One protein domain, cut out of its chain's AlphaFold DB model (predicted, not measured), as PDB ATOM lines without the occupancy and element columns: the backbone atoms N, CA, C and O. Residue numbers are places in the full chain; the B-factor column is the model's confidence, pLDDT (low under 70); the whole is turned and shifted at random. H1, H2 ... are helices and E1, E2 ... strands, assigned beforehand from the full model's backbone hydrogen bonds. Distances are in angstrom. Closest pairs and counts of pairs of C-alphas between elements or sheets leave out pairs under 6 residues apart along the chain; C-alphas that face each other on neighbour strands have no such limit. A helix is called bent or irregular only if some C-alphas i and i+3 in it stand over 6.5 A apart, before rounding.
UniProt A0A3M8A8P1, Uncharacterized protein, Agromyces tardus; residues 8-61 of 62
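This is residues 8 to 61 of the 62 residues of an uncharacterized protein of Agromyces tardus (UniProt A0A3M8A8P1). One long helix, H1, makes the length of this model, and a small two-stranded hairpin, E1 and E2, packs on one side of it along residues 36 to 51. At one end of the model the stretch 28 to 34, of which 33 and 34 belong to H1, stands free, and at the other end the last part of H1, residues 52 to 61, sticks out past the hairpin. The printed part has 54 residues, with two named strands and then one named helix in the order E1, E2, H1; the sheet is the antiparallel pair E1 - E2, and the class is mixed, helices and strands. The whole is loose, with a radius of gyration of the C-alphas of 13.9 A, and elongated, spanning 45 by 23 by 15 A.

The printed part begins at Glu 8. E1 is residues 9 to 12, 10.1 A from first to last C-alpha, and begins with C-alpha 9 at (-27.420, 36.229, 139.169). E2 is residues 21 to 24, 9.9 A long, and ends with C-alpha 24 at (-29.730, 34.133, 134.752). H1 is residues 33 to 61, 42.0 A long, and ends with C-alpha 61 at (-21.294, 40.746, 163.675). H1 has a kink of 32 degrees near residue 40, and it is irregular, but only just: C-alphas 38 and 41 are 6.9 A apart.

E1 and E2 form a hairpin, antiparallel with an angle of 161 degrees between their directions. C-alphas that face each other are, among them, those of Ala 9 and Thr 23, 5.3 A apart, and those of Thr 12 and Val 21, 5.8 A apart. No backbone N and O across this pair are within hydrogen-bond range. E1 and H1 have 5 pairs of C-alphas within 8 A, the closest being those of Ala 9 and Ala 43, 5.9 A apart. E2 and H1 have 4 such pairs, the closest being those of Val 24 and Ala 43, 6.7 A apart. In H1, 23 of 25 O i to N i+4 pairs are within hydrogen-bond range.

The two C-alphas farthest apart are those of Pro 30 and Thr 61, 44.9 A. Without the stretches that stand free, the body has 37 residues and spans 34 by 16 by 14 A. The printed part has no cut. The links E1 to E2 and E2 to H1, each of 8 residues, are short, and no link is long. The mean pLDDT of the printed part is 70.6; residues 8 to 30 and residue 61 are under 70.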
ATOM      1  N   GLU A   8     -26.256  37.292 134.650       53.28
ATOM      2  CA  GLU A   8     -26.384  38.031 135.914       53.28
ATOM      3  C   GLU A   8     -27.243  37.227 136.891       53.28
ATOM      4  O   GLU A   8     -28.356  36.871 136.514       53.28
ATOM      5  N   ALA A   9     -26.739  36.966 138.105       53.62
ATOM      6  CA  ALA A   9     -27.420  36.229 139.169       53.62
ATOM      7  C   ALA A   9     -27.893  37.156 140.298       53.62
ATOM      8  O   ALA A   9     -27.093  37.762 141.013       53.62
ATOM      9  N   ARG A  10     -29.213  37.243 140.482       60.75
ATOM     10  CA  ARG A  10     -29.842  37.994 141.580       60.75
ATOM     11  C   ARG A  10     -30.409  37.028 142.605       60.75
ATOM     12  O   ARG A  10     -31.243  36.221 142.217       60.75
ATOM     13  N   LEU A  11     -30.012  37.171 143.869       58.09
ATOM     14  CA  LEU A  11     -30.494  36.383 145.004       58.09
ATOM     15  C   LEU A  11     -31.532  37.168 145.806       58.09
ATOM     16  O   LEU A  11     -31.363  38.357 146.073       58.09
ATOM     17  N   THR A  12     -32.617  36.487 146.162       61.16
ATOM     18  CA  THR A  12     -33.701  37.009 147.006       61.16
ATOM     19  C   THR A  12     -33.902  36.032 148.157       61.16
ATOM     20  O   THR A  12     -33.922  34.830 147.905       61.16
ATOM     21  N   LEU A  13     -34.020  36.532 149.391       56.09
ATOM     22  CA  LEU A  13     -34.363  35.741 150.576       56.09
ATOM     23  C   LEU A  13     -35.780  36.120 151.019       56.09
ATOM     24  O   LEU A  13     -36.028  37.282 151.338       56.09
ATOM     25  N   GLU A  14     -36.698  35.155 151.043       54.62
ATOM     26  CA  GLU A  14     -38.036  35.334 151.618       54.62
ATOM     27  C   GLU A  14     -38.076  34.759 153.041       54.62
ATOM     28  O   GLU A  14     -37.729  33.602 153.276       54.62
ATOM     29  N   ALA A  15     -38.491  35.574 154.012       48.38
ATOM     30  CA  ALA A  15     -38.653  35.132 155.392       48.38
ATOM     31  C   ALA A  15     -39.883  34.211 155.506       48.38
ATOM     32  O   ALA A  15     -40.992  34.614 155.166       48.38
ATOM     33  N   GLY A  16     -39.687  32.977 155.982       58.16
ATOM     34  CA  GLY A  16     -40.746  31.971 156.175       58.16
ATOM     35  C   GLY A  16     -40.544  30.683 155.370       58.16
ATOM     36  O   GLY A  16     -40.956  29.614 155.812       58.16
ATOM     37  N   SER A  17     -39.822  30.754 154.249       55.53
ATOM     38  CA  SER A  17     -39.256  29.595 153.552       55.53
ATOM     39  C   SER A  17     -37.945  30.023 152.907       55.53
ATOM     40  O   SER A  17     -37.957  30.914 152.061       55.53
ATOM     41  N   SER A  18     -36.818  29.418 153.289       54.72
ATOM     42  CA  SER A  18     -35.513  29.760 152.711       54.72
ATOM     43  C   SER A  18     -35.466  29.345 151.240       54.72
ATOM     44  O   SER A  18     -35.066  28.234 150.898       54.72
ATOM     45  N   ARG A  19     -35.929  30.229 150.355       57.16
ATOM     46  CA  ARG A  19     -35.937  30.037 148.907       57.16
ATOM     47  C   ARG A  19     -34.886  30.940 148.284       57.16
ATOM     48  O   ARG A  19     -35.019  32.155 148.323       57.16
ATOM     49  N   PHE A  20     -33.886  30.337 147.646       59.22
ATOM     50  CA  PHE A  20     -32.892  31.053 146.851       59.22
ATOM     51  C   PHE A  20     -33.329  31.056 145.389       59.22
ATOM     52  O   PHE A  20     -33.234  30.046 144.692       59.22
ATOM     53  N   VAL A  21     -33.838  32.188 144.912       64.62
ATOM     54  CA  VAL A  21     -34.139  32.368 143.486       64.62
ATOM     55  C   VAL A  21     -32.932  33.013 142.829       64.62
ATOM     56  O   VAL A  21     -32.533  34.082 143.269       64.62
ATOM     57  N   THR A  22     -32.379  32.381 141.791       65.62
ATOM     58  CA  THR A  22     -31.337  32.963 140.935       65.62
ATOM     59  C   THR A  22     -31.884  33.135 139.529       65.62
ATOM     60  O   THR A  22     -32.253  32.165 138.871       65.62
ATOM     61  N   THR A  23     -31.957  34.378 139.063       67.25
ATOM     62  CA  THR A  23     -32.225  34.670 137.644       67.25
ATOM     63  C   THR A  23     -30.915  34.563 136.876       67.25
ATOM     64  O   THR A  23     -29.902  34.934 137.433       67.25
ATOM     65  N   VAL A  24     -30.907  34.070 135.636       66.75
ATOM     66  CA  VAL A  24     -29.730  34.133 134.752       66.75
ATOM     67  C   VAL A  24     -30.162  34.809 133.463       66.75
ATOM     68  O   VAL A  24     -31.025  34.301 132.747       66.75
ATOM     69  N   ARG A  25     -29.589  35.974 133.161       67.19
ATOM     70  CA  ARG A  25     -29.872  36.691 131.912       67.19
ATOM     71  C   ARG A  25     -28.887  36.261 130.829       67.19
ATOM     72  O   ARG A  25     -27.696  36.407 131.015       67.19
ATOM     73  N   ILE A  26     -29.350  35.762 129.686       66.31
ATOM     74  CA  ILE A  26     -28.464  35.397 128.568       66.31
ATOM     75  C   ILE A  26     -28.537  36.518 127.529       66.31
ATOM     76  O   ILE A  26     -29.563  36.711 126.883       66.31
ATOM     77  N   ALA A  27     -27.471  37.315 127.420       59.28
ATOM     78  CA  ALA A  27     -27.497  38.579 126.679       59.28
ATOM     79  C   ALA A  27     -27.501  38.437 125.144       59.28
ATOM     80  O   ALA A  27     -27.920  39.371 124.460       59.28
ATOM     81  N   ARG A  28     -27.006  37.323 124.581       57.22
ATOM     82  CA  ARG A  28     -26.886  37.123 123.123       57.22
ATOM     83  C   ARG A  28     -26.994  35.641 122.749       57.22
ATOM     84  O   ARG A  28     -26.276  34.826 123.312       57.22
ATOM     85  N   GLY A  29     -27.833  35.323 121.760       61.22
ATOM     86  CA  GLY A  29     -27.950  33.989 121.153       61.22
ATOM     87  C   GLY A  29     -29.316  33.317 121.351       61.22
ATOM     88  O   GLY A  29     -30.102  33.758 122.191       61.22
ATOM     89  N   PRO A  30     -29.630  32.272 120.562       67.06
ATOM     90  CA  PRO A  30     -30.830  31.471 120.766       67.06
ATOM     91  C   PRO A  30     -30.777  30.801 122.140       67.06
ATOM     92  O   PRO A  30     -29.755  30.247 122.539       67.06
ATOM     93  N   VAL A  31     -31.893  30.841 122.864       71.31
ATOM     94  CA  VAL A  31     -32.022  30.158 124.151       71.31
ATOM     95  C   VAL A  31     -32.187  28.664 123.875       71.31
ATOM     96  O   VAL A  31     -33.292  28.185 123.629       71.31
ATOM     97  N   SER A  32     -31.075  27.932 123.861       79.44
ATOM     98  CA  SER A  32     -31.052  26.474 123.741       79.44
ATOM     99  C   SER A  32     -30.644  25.821 125.065       79.44
ATOM    100  O   SER A  32     -30.032  26.449 125.934       79.44
ATOM    101  N   ALA A  33     -30.940  24.526 125.209       79.94
ATOM    102  CA  ALA A  33     -30.520  23.755 126.378       79.94
ATOM    103  C   ALA A  33     -28.987  23.725 126.542       79.94
ATOM    104  O   ALA A  33     -28.493  23.726 127.668       79.94
ATOM    105  N   SER A  34     -28.228  23.738 125.437       81.19
ATOM    106  CA  SER A  34     -26.762  23.787 125.481       81.19
ATOM    107  C   SER A  34     -26.257  25.134 125.991       81.19
ATOM    108  O   SER A  34     -25.424  25.159 126.889       81.19
ATOM    109  N   THR A  35     -26.823  26.246 125.516       75.44
ATOM    110  CA  THR A  35     -26.457  27.591 125.983       75.44
ATOM    111  C   THR A  35     -26.800  27.791 127.460       75.44
ATOM    112  O   THR A  35     -26.015  28.379 128.201       75.44
ATOM    113  N   MET A  36     -27.934  27.257 127.929       76.06
ATOM    114  CA  MET A  36     -28.238  27.255 129.365       76.06
ATOM    115  C   MET A  36     -27.227  26.424 130.160       76.06
ATOM    116  O   MET A  36     -26.762  26.869 131.207       76.06
ATOM    117  N   ARG A  37     -26.849  25.242 129.657       81.38
ATOM    118  CA  ARG A  37     -25.853  24.383 130.311       81.38
ATOM    119  C   ARG A  37     -24.478  25.050 130.395       81.38
ATOM    120  O   ARG A  37     -23.813  24.903 131.412       81.38
ATOM    121  N   GLU A  38     -24.081  25.811 129.381       79.00
ATOM    122  CA  GLU A  38     -22.845  26.607 129.389       79.00
ATOM    123  C   GLU A  38     -22.896  27.781 130.381       79.00
ATOM    124  O   GLU A  38     -21.873  28.144 130.955       79.00
ATOM    125  N   ALA A  39     -24.078  28.357 130.622       74.06
ATOM    126  CA  ALA A  39     -24.256  29.470 131.557       74.06
ATOM    127  C   ALA A  39     -24.366  29.031 133.032       74.06
ATOM    128  O   ALA A  39     -24.121  29.838 133.933       74.06
ATOM    129  N   LEU A  40     -24.721  27.766 133.299       77.44
ATOM    130  CA  LEU A  40     -24.916  27.239 134.657       77.44
ATOM    131  C   LEU A  40     -23.690  27.403 135.575       77.44
ATOM    132  O   LEU A  40     -23.880  27.897 136.686       77.44
ATOM    133  N   PRO A  41     -22.449  27.068 135.165       81.88
ATOM    134  CA  PRO A  41     -21.280  27.231 136.032       81.88
ATOM    135  C   PRO A  41     -21.074  28.678 136.498       81.88
ATOM    136  O   PRO A  41     -20.756  28.918 137.659       81.88
ATOM    137  N   ALA A  42     -21.316  29.654 135.617       76.12
ATOM    138  CA  ALA A  42     -21.204  31.070 135.964       76.12
ATOM    139  C   ALA A  42     -22.279  31.503 136.976       76.12
ATOM    140  O   ALA A  42     -22.001  32.302 137.872       76.12
ATOM    141  N   ALA A  43     -23.492  30.955 136.856       74.69
ATOM    142  CA  ALA A  43     -24.568  31.186 137.814       74.69
ATOM    143  C   ALA A  43     -24.228  30.603 139.196       74.69
ATOM    144  O   ALA A  43     -24.352  31.314 140.192       74.69
ATOM    145  N   VAL A  44     -23.727  29.362 139.250       81.31
ATOM    146  CA  VAL A  44     -23.287  28.703 140.495       81.31
ATOM    147  C   VAL A  44     -22.188  29.513 141.181       81.31
ATOM    148  O   VAL A  44     -22.363  29.908 142.330       81.31
ATOM    149  N   ALA A  45     -21.133  29.889 140.454       81.19
ATOM    150  CA  ALA A  45     -20.045  30.703 141.003       81.19
ATOM    151  C   ALA A  45     -20.518  32.079 141.510       81.19
ATOM    152  O   ALA A  45     -19.893  32.707 142.366       81.19
ATOM    153  N   SER A  46     -21.615  32.614 140.968       76.88
ATOM    154  CA  SER A  46     -22.192  33.855 141.479       76.88
ATOM    155  C   SER A  46     -22.984  33.654 142.770       76.88
ATOM    156  O   SER A  46     -22.967  34.551 143.612       76.88
ATOM    157  N   ILE A  47     -23.658  32.512 142.929       78.38
ATOM    158  CA  ILE A  47     -24.343  32.139 144.174       78.38
ATOM    159  C   ILE A  47     -23.310  31.896 145.275       78.38
ATOM    160  O   ILE A  47     -23.442  32.466 146.353       78.38
ATOM    161  N   GLU A  48     -22.256  31.124 144.993       84.44
ATOM    162  CA  GLU A  48     -21.175  30.842 145.951       84.44
ATOM    163  C   GLU A  48     -20.562  32.137 146.496       84.44
ATOM    164  O   GLU A  48     -20.553  32.352 147.705       84.44
ATOM    165  N   ARG A  49     -20.204  33.083 145.617       82.38
ATOM    166  CA  ARG A  49     -19.701  34.405 146.033       82.38
ATOM    167  C   ARG A  49     -20.690  35.203 146.880       82.38
ATOM    168  O   ARG A  49     -20.281  36.027 147.694       82.38
ATOM    169  N   GLN A  50     -21.994  35.043 146.668       77.81
ATOM    170  CA  GLN A  50     -22.992  35.716 147.502       77.81
ATOM    171  C   GLN A  50     -23.100  35.064 148.880       77.81
ATOM    172  O   GLN A  50     -23.205  35.795 149.864       77.81
ATOM    173  N   LEU A  51     -23.019  33.735 148.960       82.25
ATOM    174  CA  LEU A  51     -22.994  33.003 150.226       82.25
ATOM    175  C   LEU A  51     -21.741  33.336 151.041       82.25
ATOM    176  O   LEU A  51     -21.871  33.677 152.212       82.25
ATOM    177  N   GLU A  52     -20.563  33.364 150.412       85.38
ATOM    178  CA  GLU A  52     -19.314  33.799 151.056       85.38
ATOM    179  C   GLU A  52     -19.460  35.200 151.666       85.38
ATOM    180  O   GLU A  52     -19.100  35.432 152.816       85.38
ATOM    181  N   ARG A  53     -20.068  36.144 150.931       82.06
ATOM    182  CA  ARG A  53     -20.302  37.508 151.436       82.06
ATOM    183  C   ARG A  53     -21.294  37.566 152.594       82.06
ATOM    184  O   ARG A  53     -21.191  38.486 153.403       82.06
ATOM    185  N   ILE A  54     -22.272  36.664 152.646       82.12
ATOM    186  CA  ILE A  54     -23.207  36.566 153.772       82.12
ATOM    187  C   ILE A  54     -22.461  36.022 154.990       82.12
ATOM    188  O   ILE A  54     -22.479  36.672 156.031       82.12
ATOM    189  N   GLN A  55     -21.722  34.924 154.828       82.62
ATOM    190  CA  GLN A  55     -20.937  34.320 155.902       82.62
ATOM    191  C   GLN A  55     -19.925  35.311 156.497       82.62
ATOM    192  O   GLN A  55     -19.896  35.508 157.708       82.62
ATOM    193  N   SER A  56     -19.166  36.032 155.661       82.31
ATOM    194  CA  SER A  56     -18.219  37.042 156.156       82.31
ATOM    195  C   SER A  56     -18.895  38.178 156.940       82.31
ATOM    196  O   SER A  56     -18.253  38.801 157.779       82.31
ATOM    197  N   ARG A  57     -20.173  38.489 156.675       78.12
ATOM    198  CA  ARG A  57     -20.929  39.487 157.456       78.12
ATOM    199  C   ARG A  57     -21.392  38.931 158.797       78.12
ATOM    200  O   ARG A  57     -21.394  39.671 159.778       78.12
ATOM    201  N   GLU A  58     -21.781  37.662 158.841       77.25
ATOM    202  CA  GLU A  58     -22.143  36.981 160.086       77.25
ATOM    203  C   GLU A  58     -20.938  36.905 161.034       77.25
ATOM    204  O   GLU A  58     -21.063  37.277 162.197       77.25
ATOM    205  N   GLU A  59     -19.757  36.549 160.517       78.50
ATOM    206  CA  GLU A  59     -18.501  36.481 161.284       78.50
ATOM    207  C   GLU A  59     -18.043  37.845 161.835       78.50
ATOM    208  O   GLU A  59     -17.395  37.900 162.872       78.50
ATOM    209  N   GLN A  60     -18.381  38.955 161.168       70.38
ATOM    210  CA  GLN A  60     -18.054  40.318 161.620       70.38
ATOM    211  C   GLN A  60     -19.050  40.894 162.636       70.38
ATOM    212  O   GLN A  60     -18.782  41.943 163.223       70.38
ATOM    213  N   THR A  61     -20.219  40.268 162.787       65.19
ATOM    214  CA  THR A  61     -21.294  40.746 163.675       65.19
ATOM    215  C   THR A  61     -21.313  39.991 165.015       65.19
ATOM    216  O   THR A  61     -22.050  40.385 165.920       65.19
TER     217      THR A  61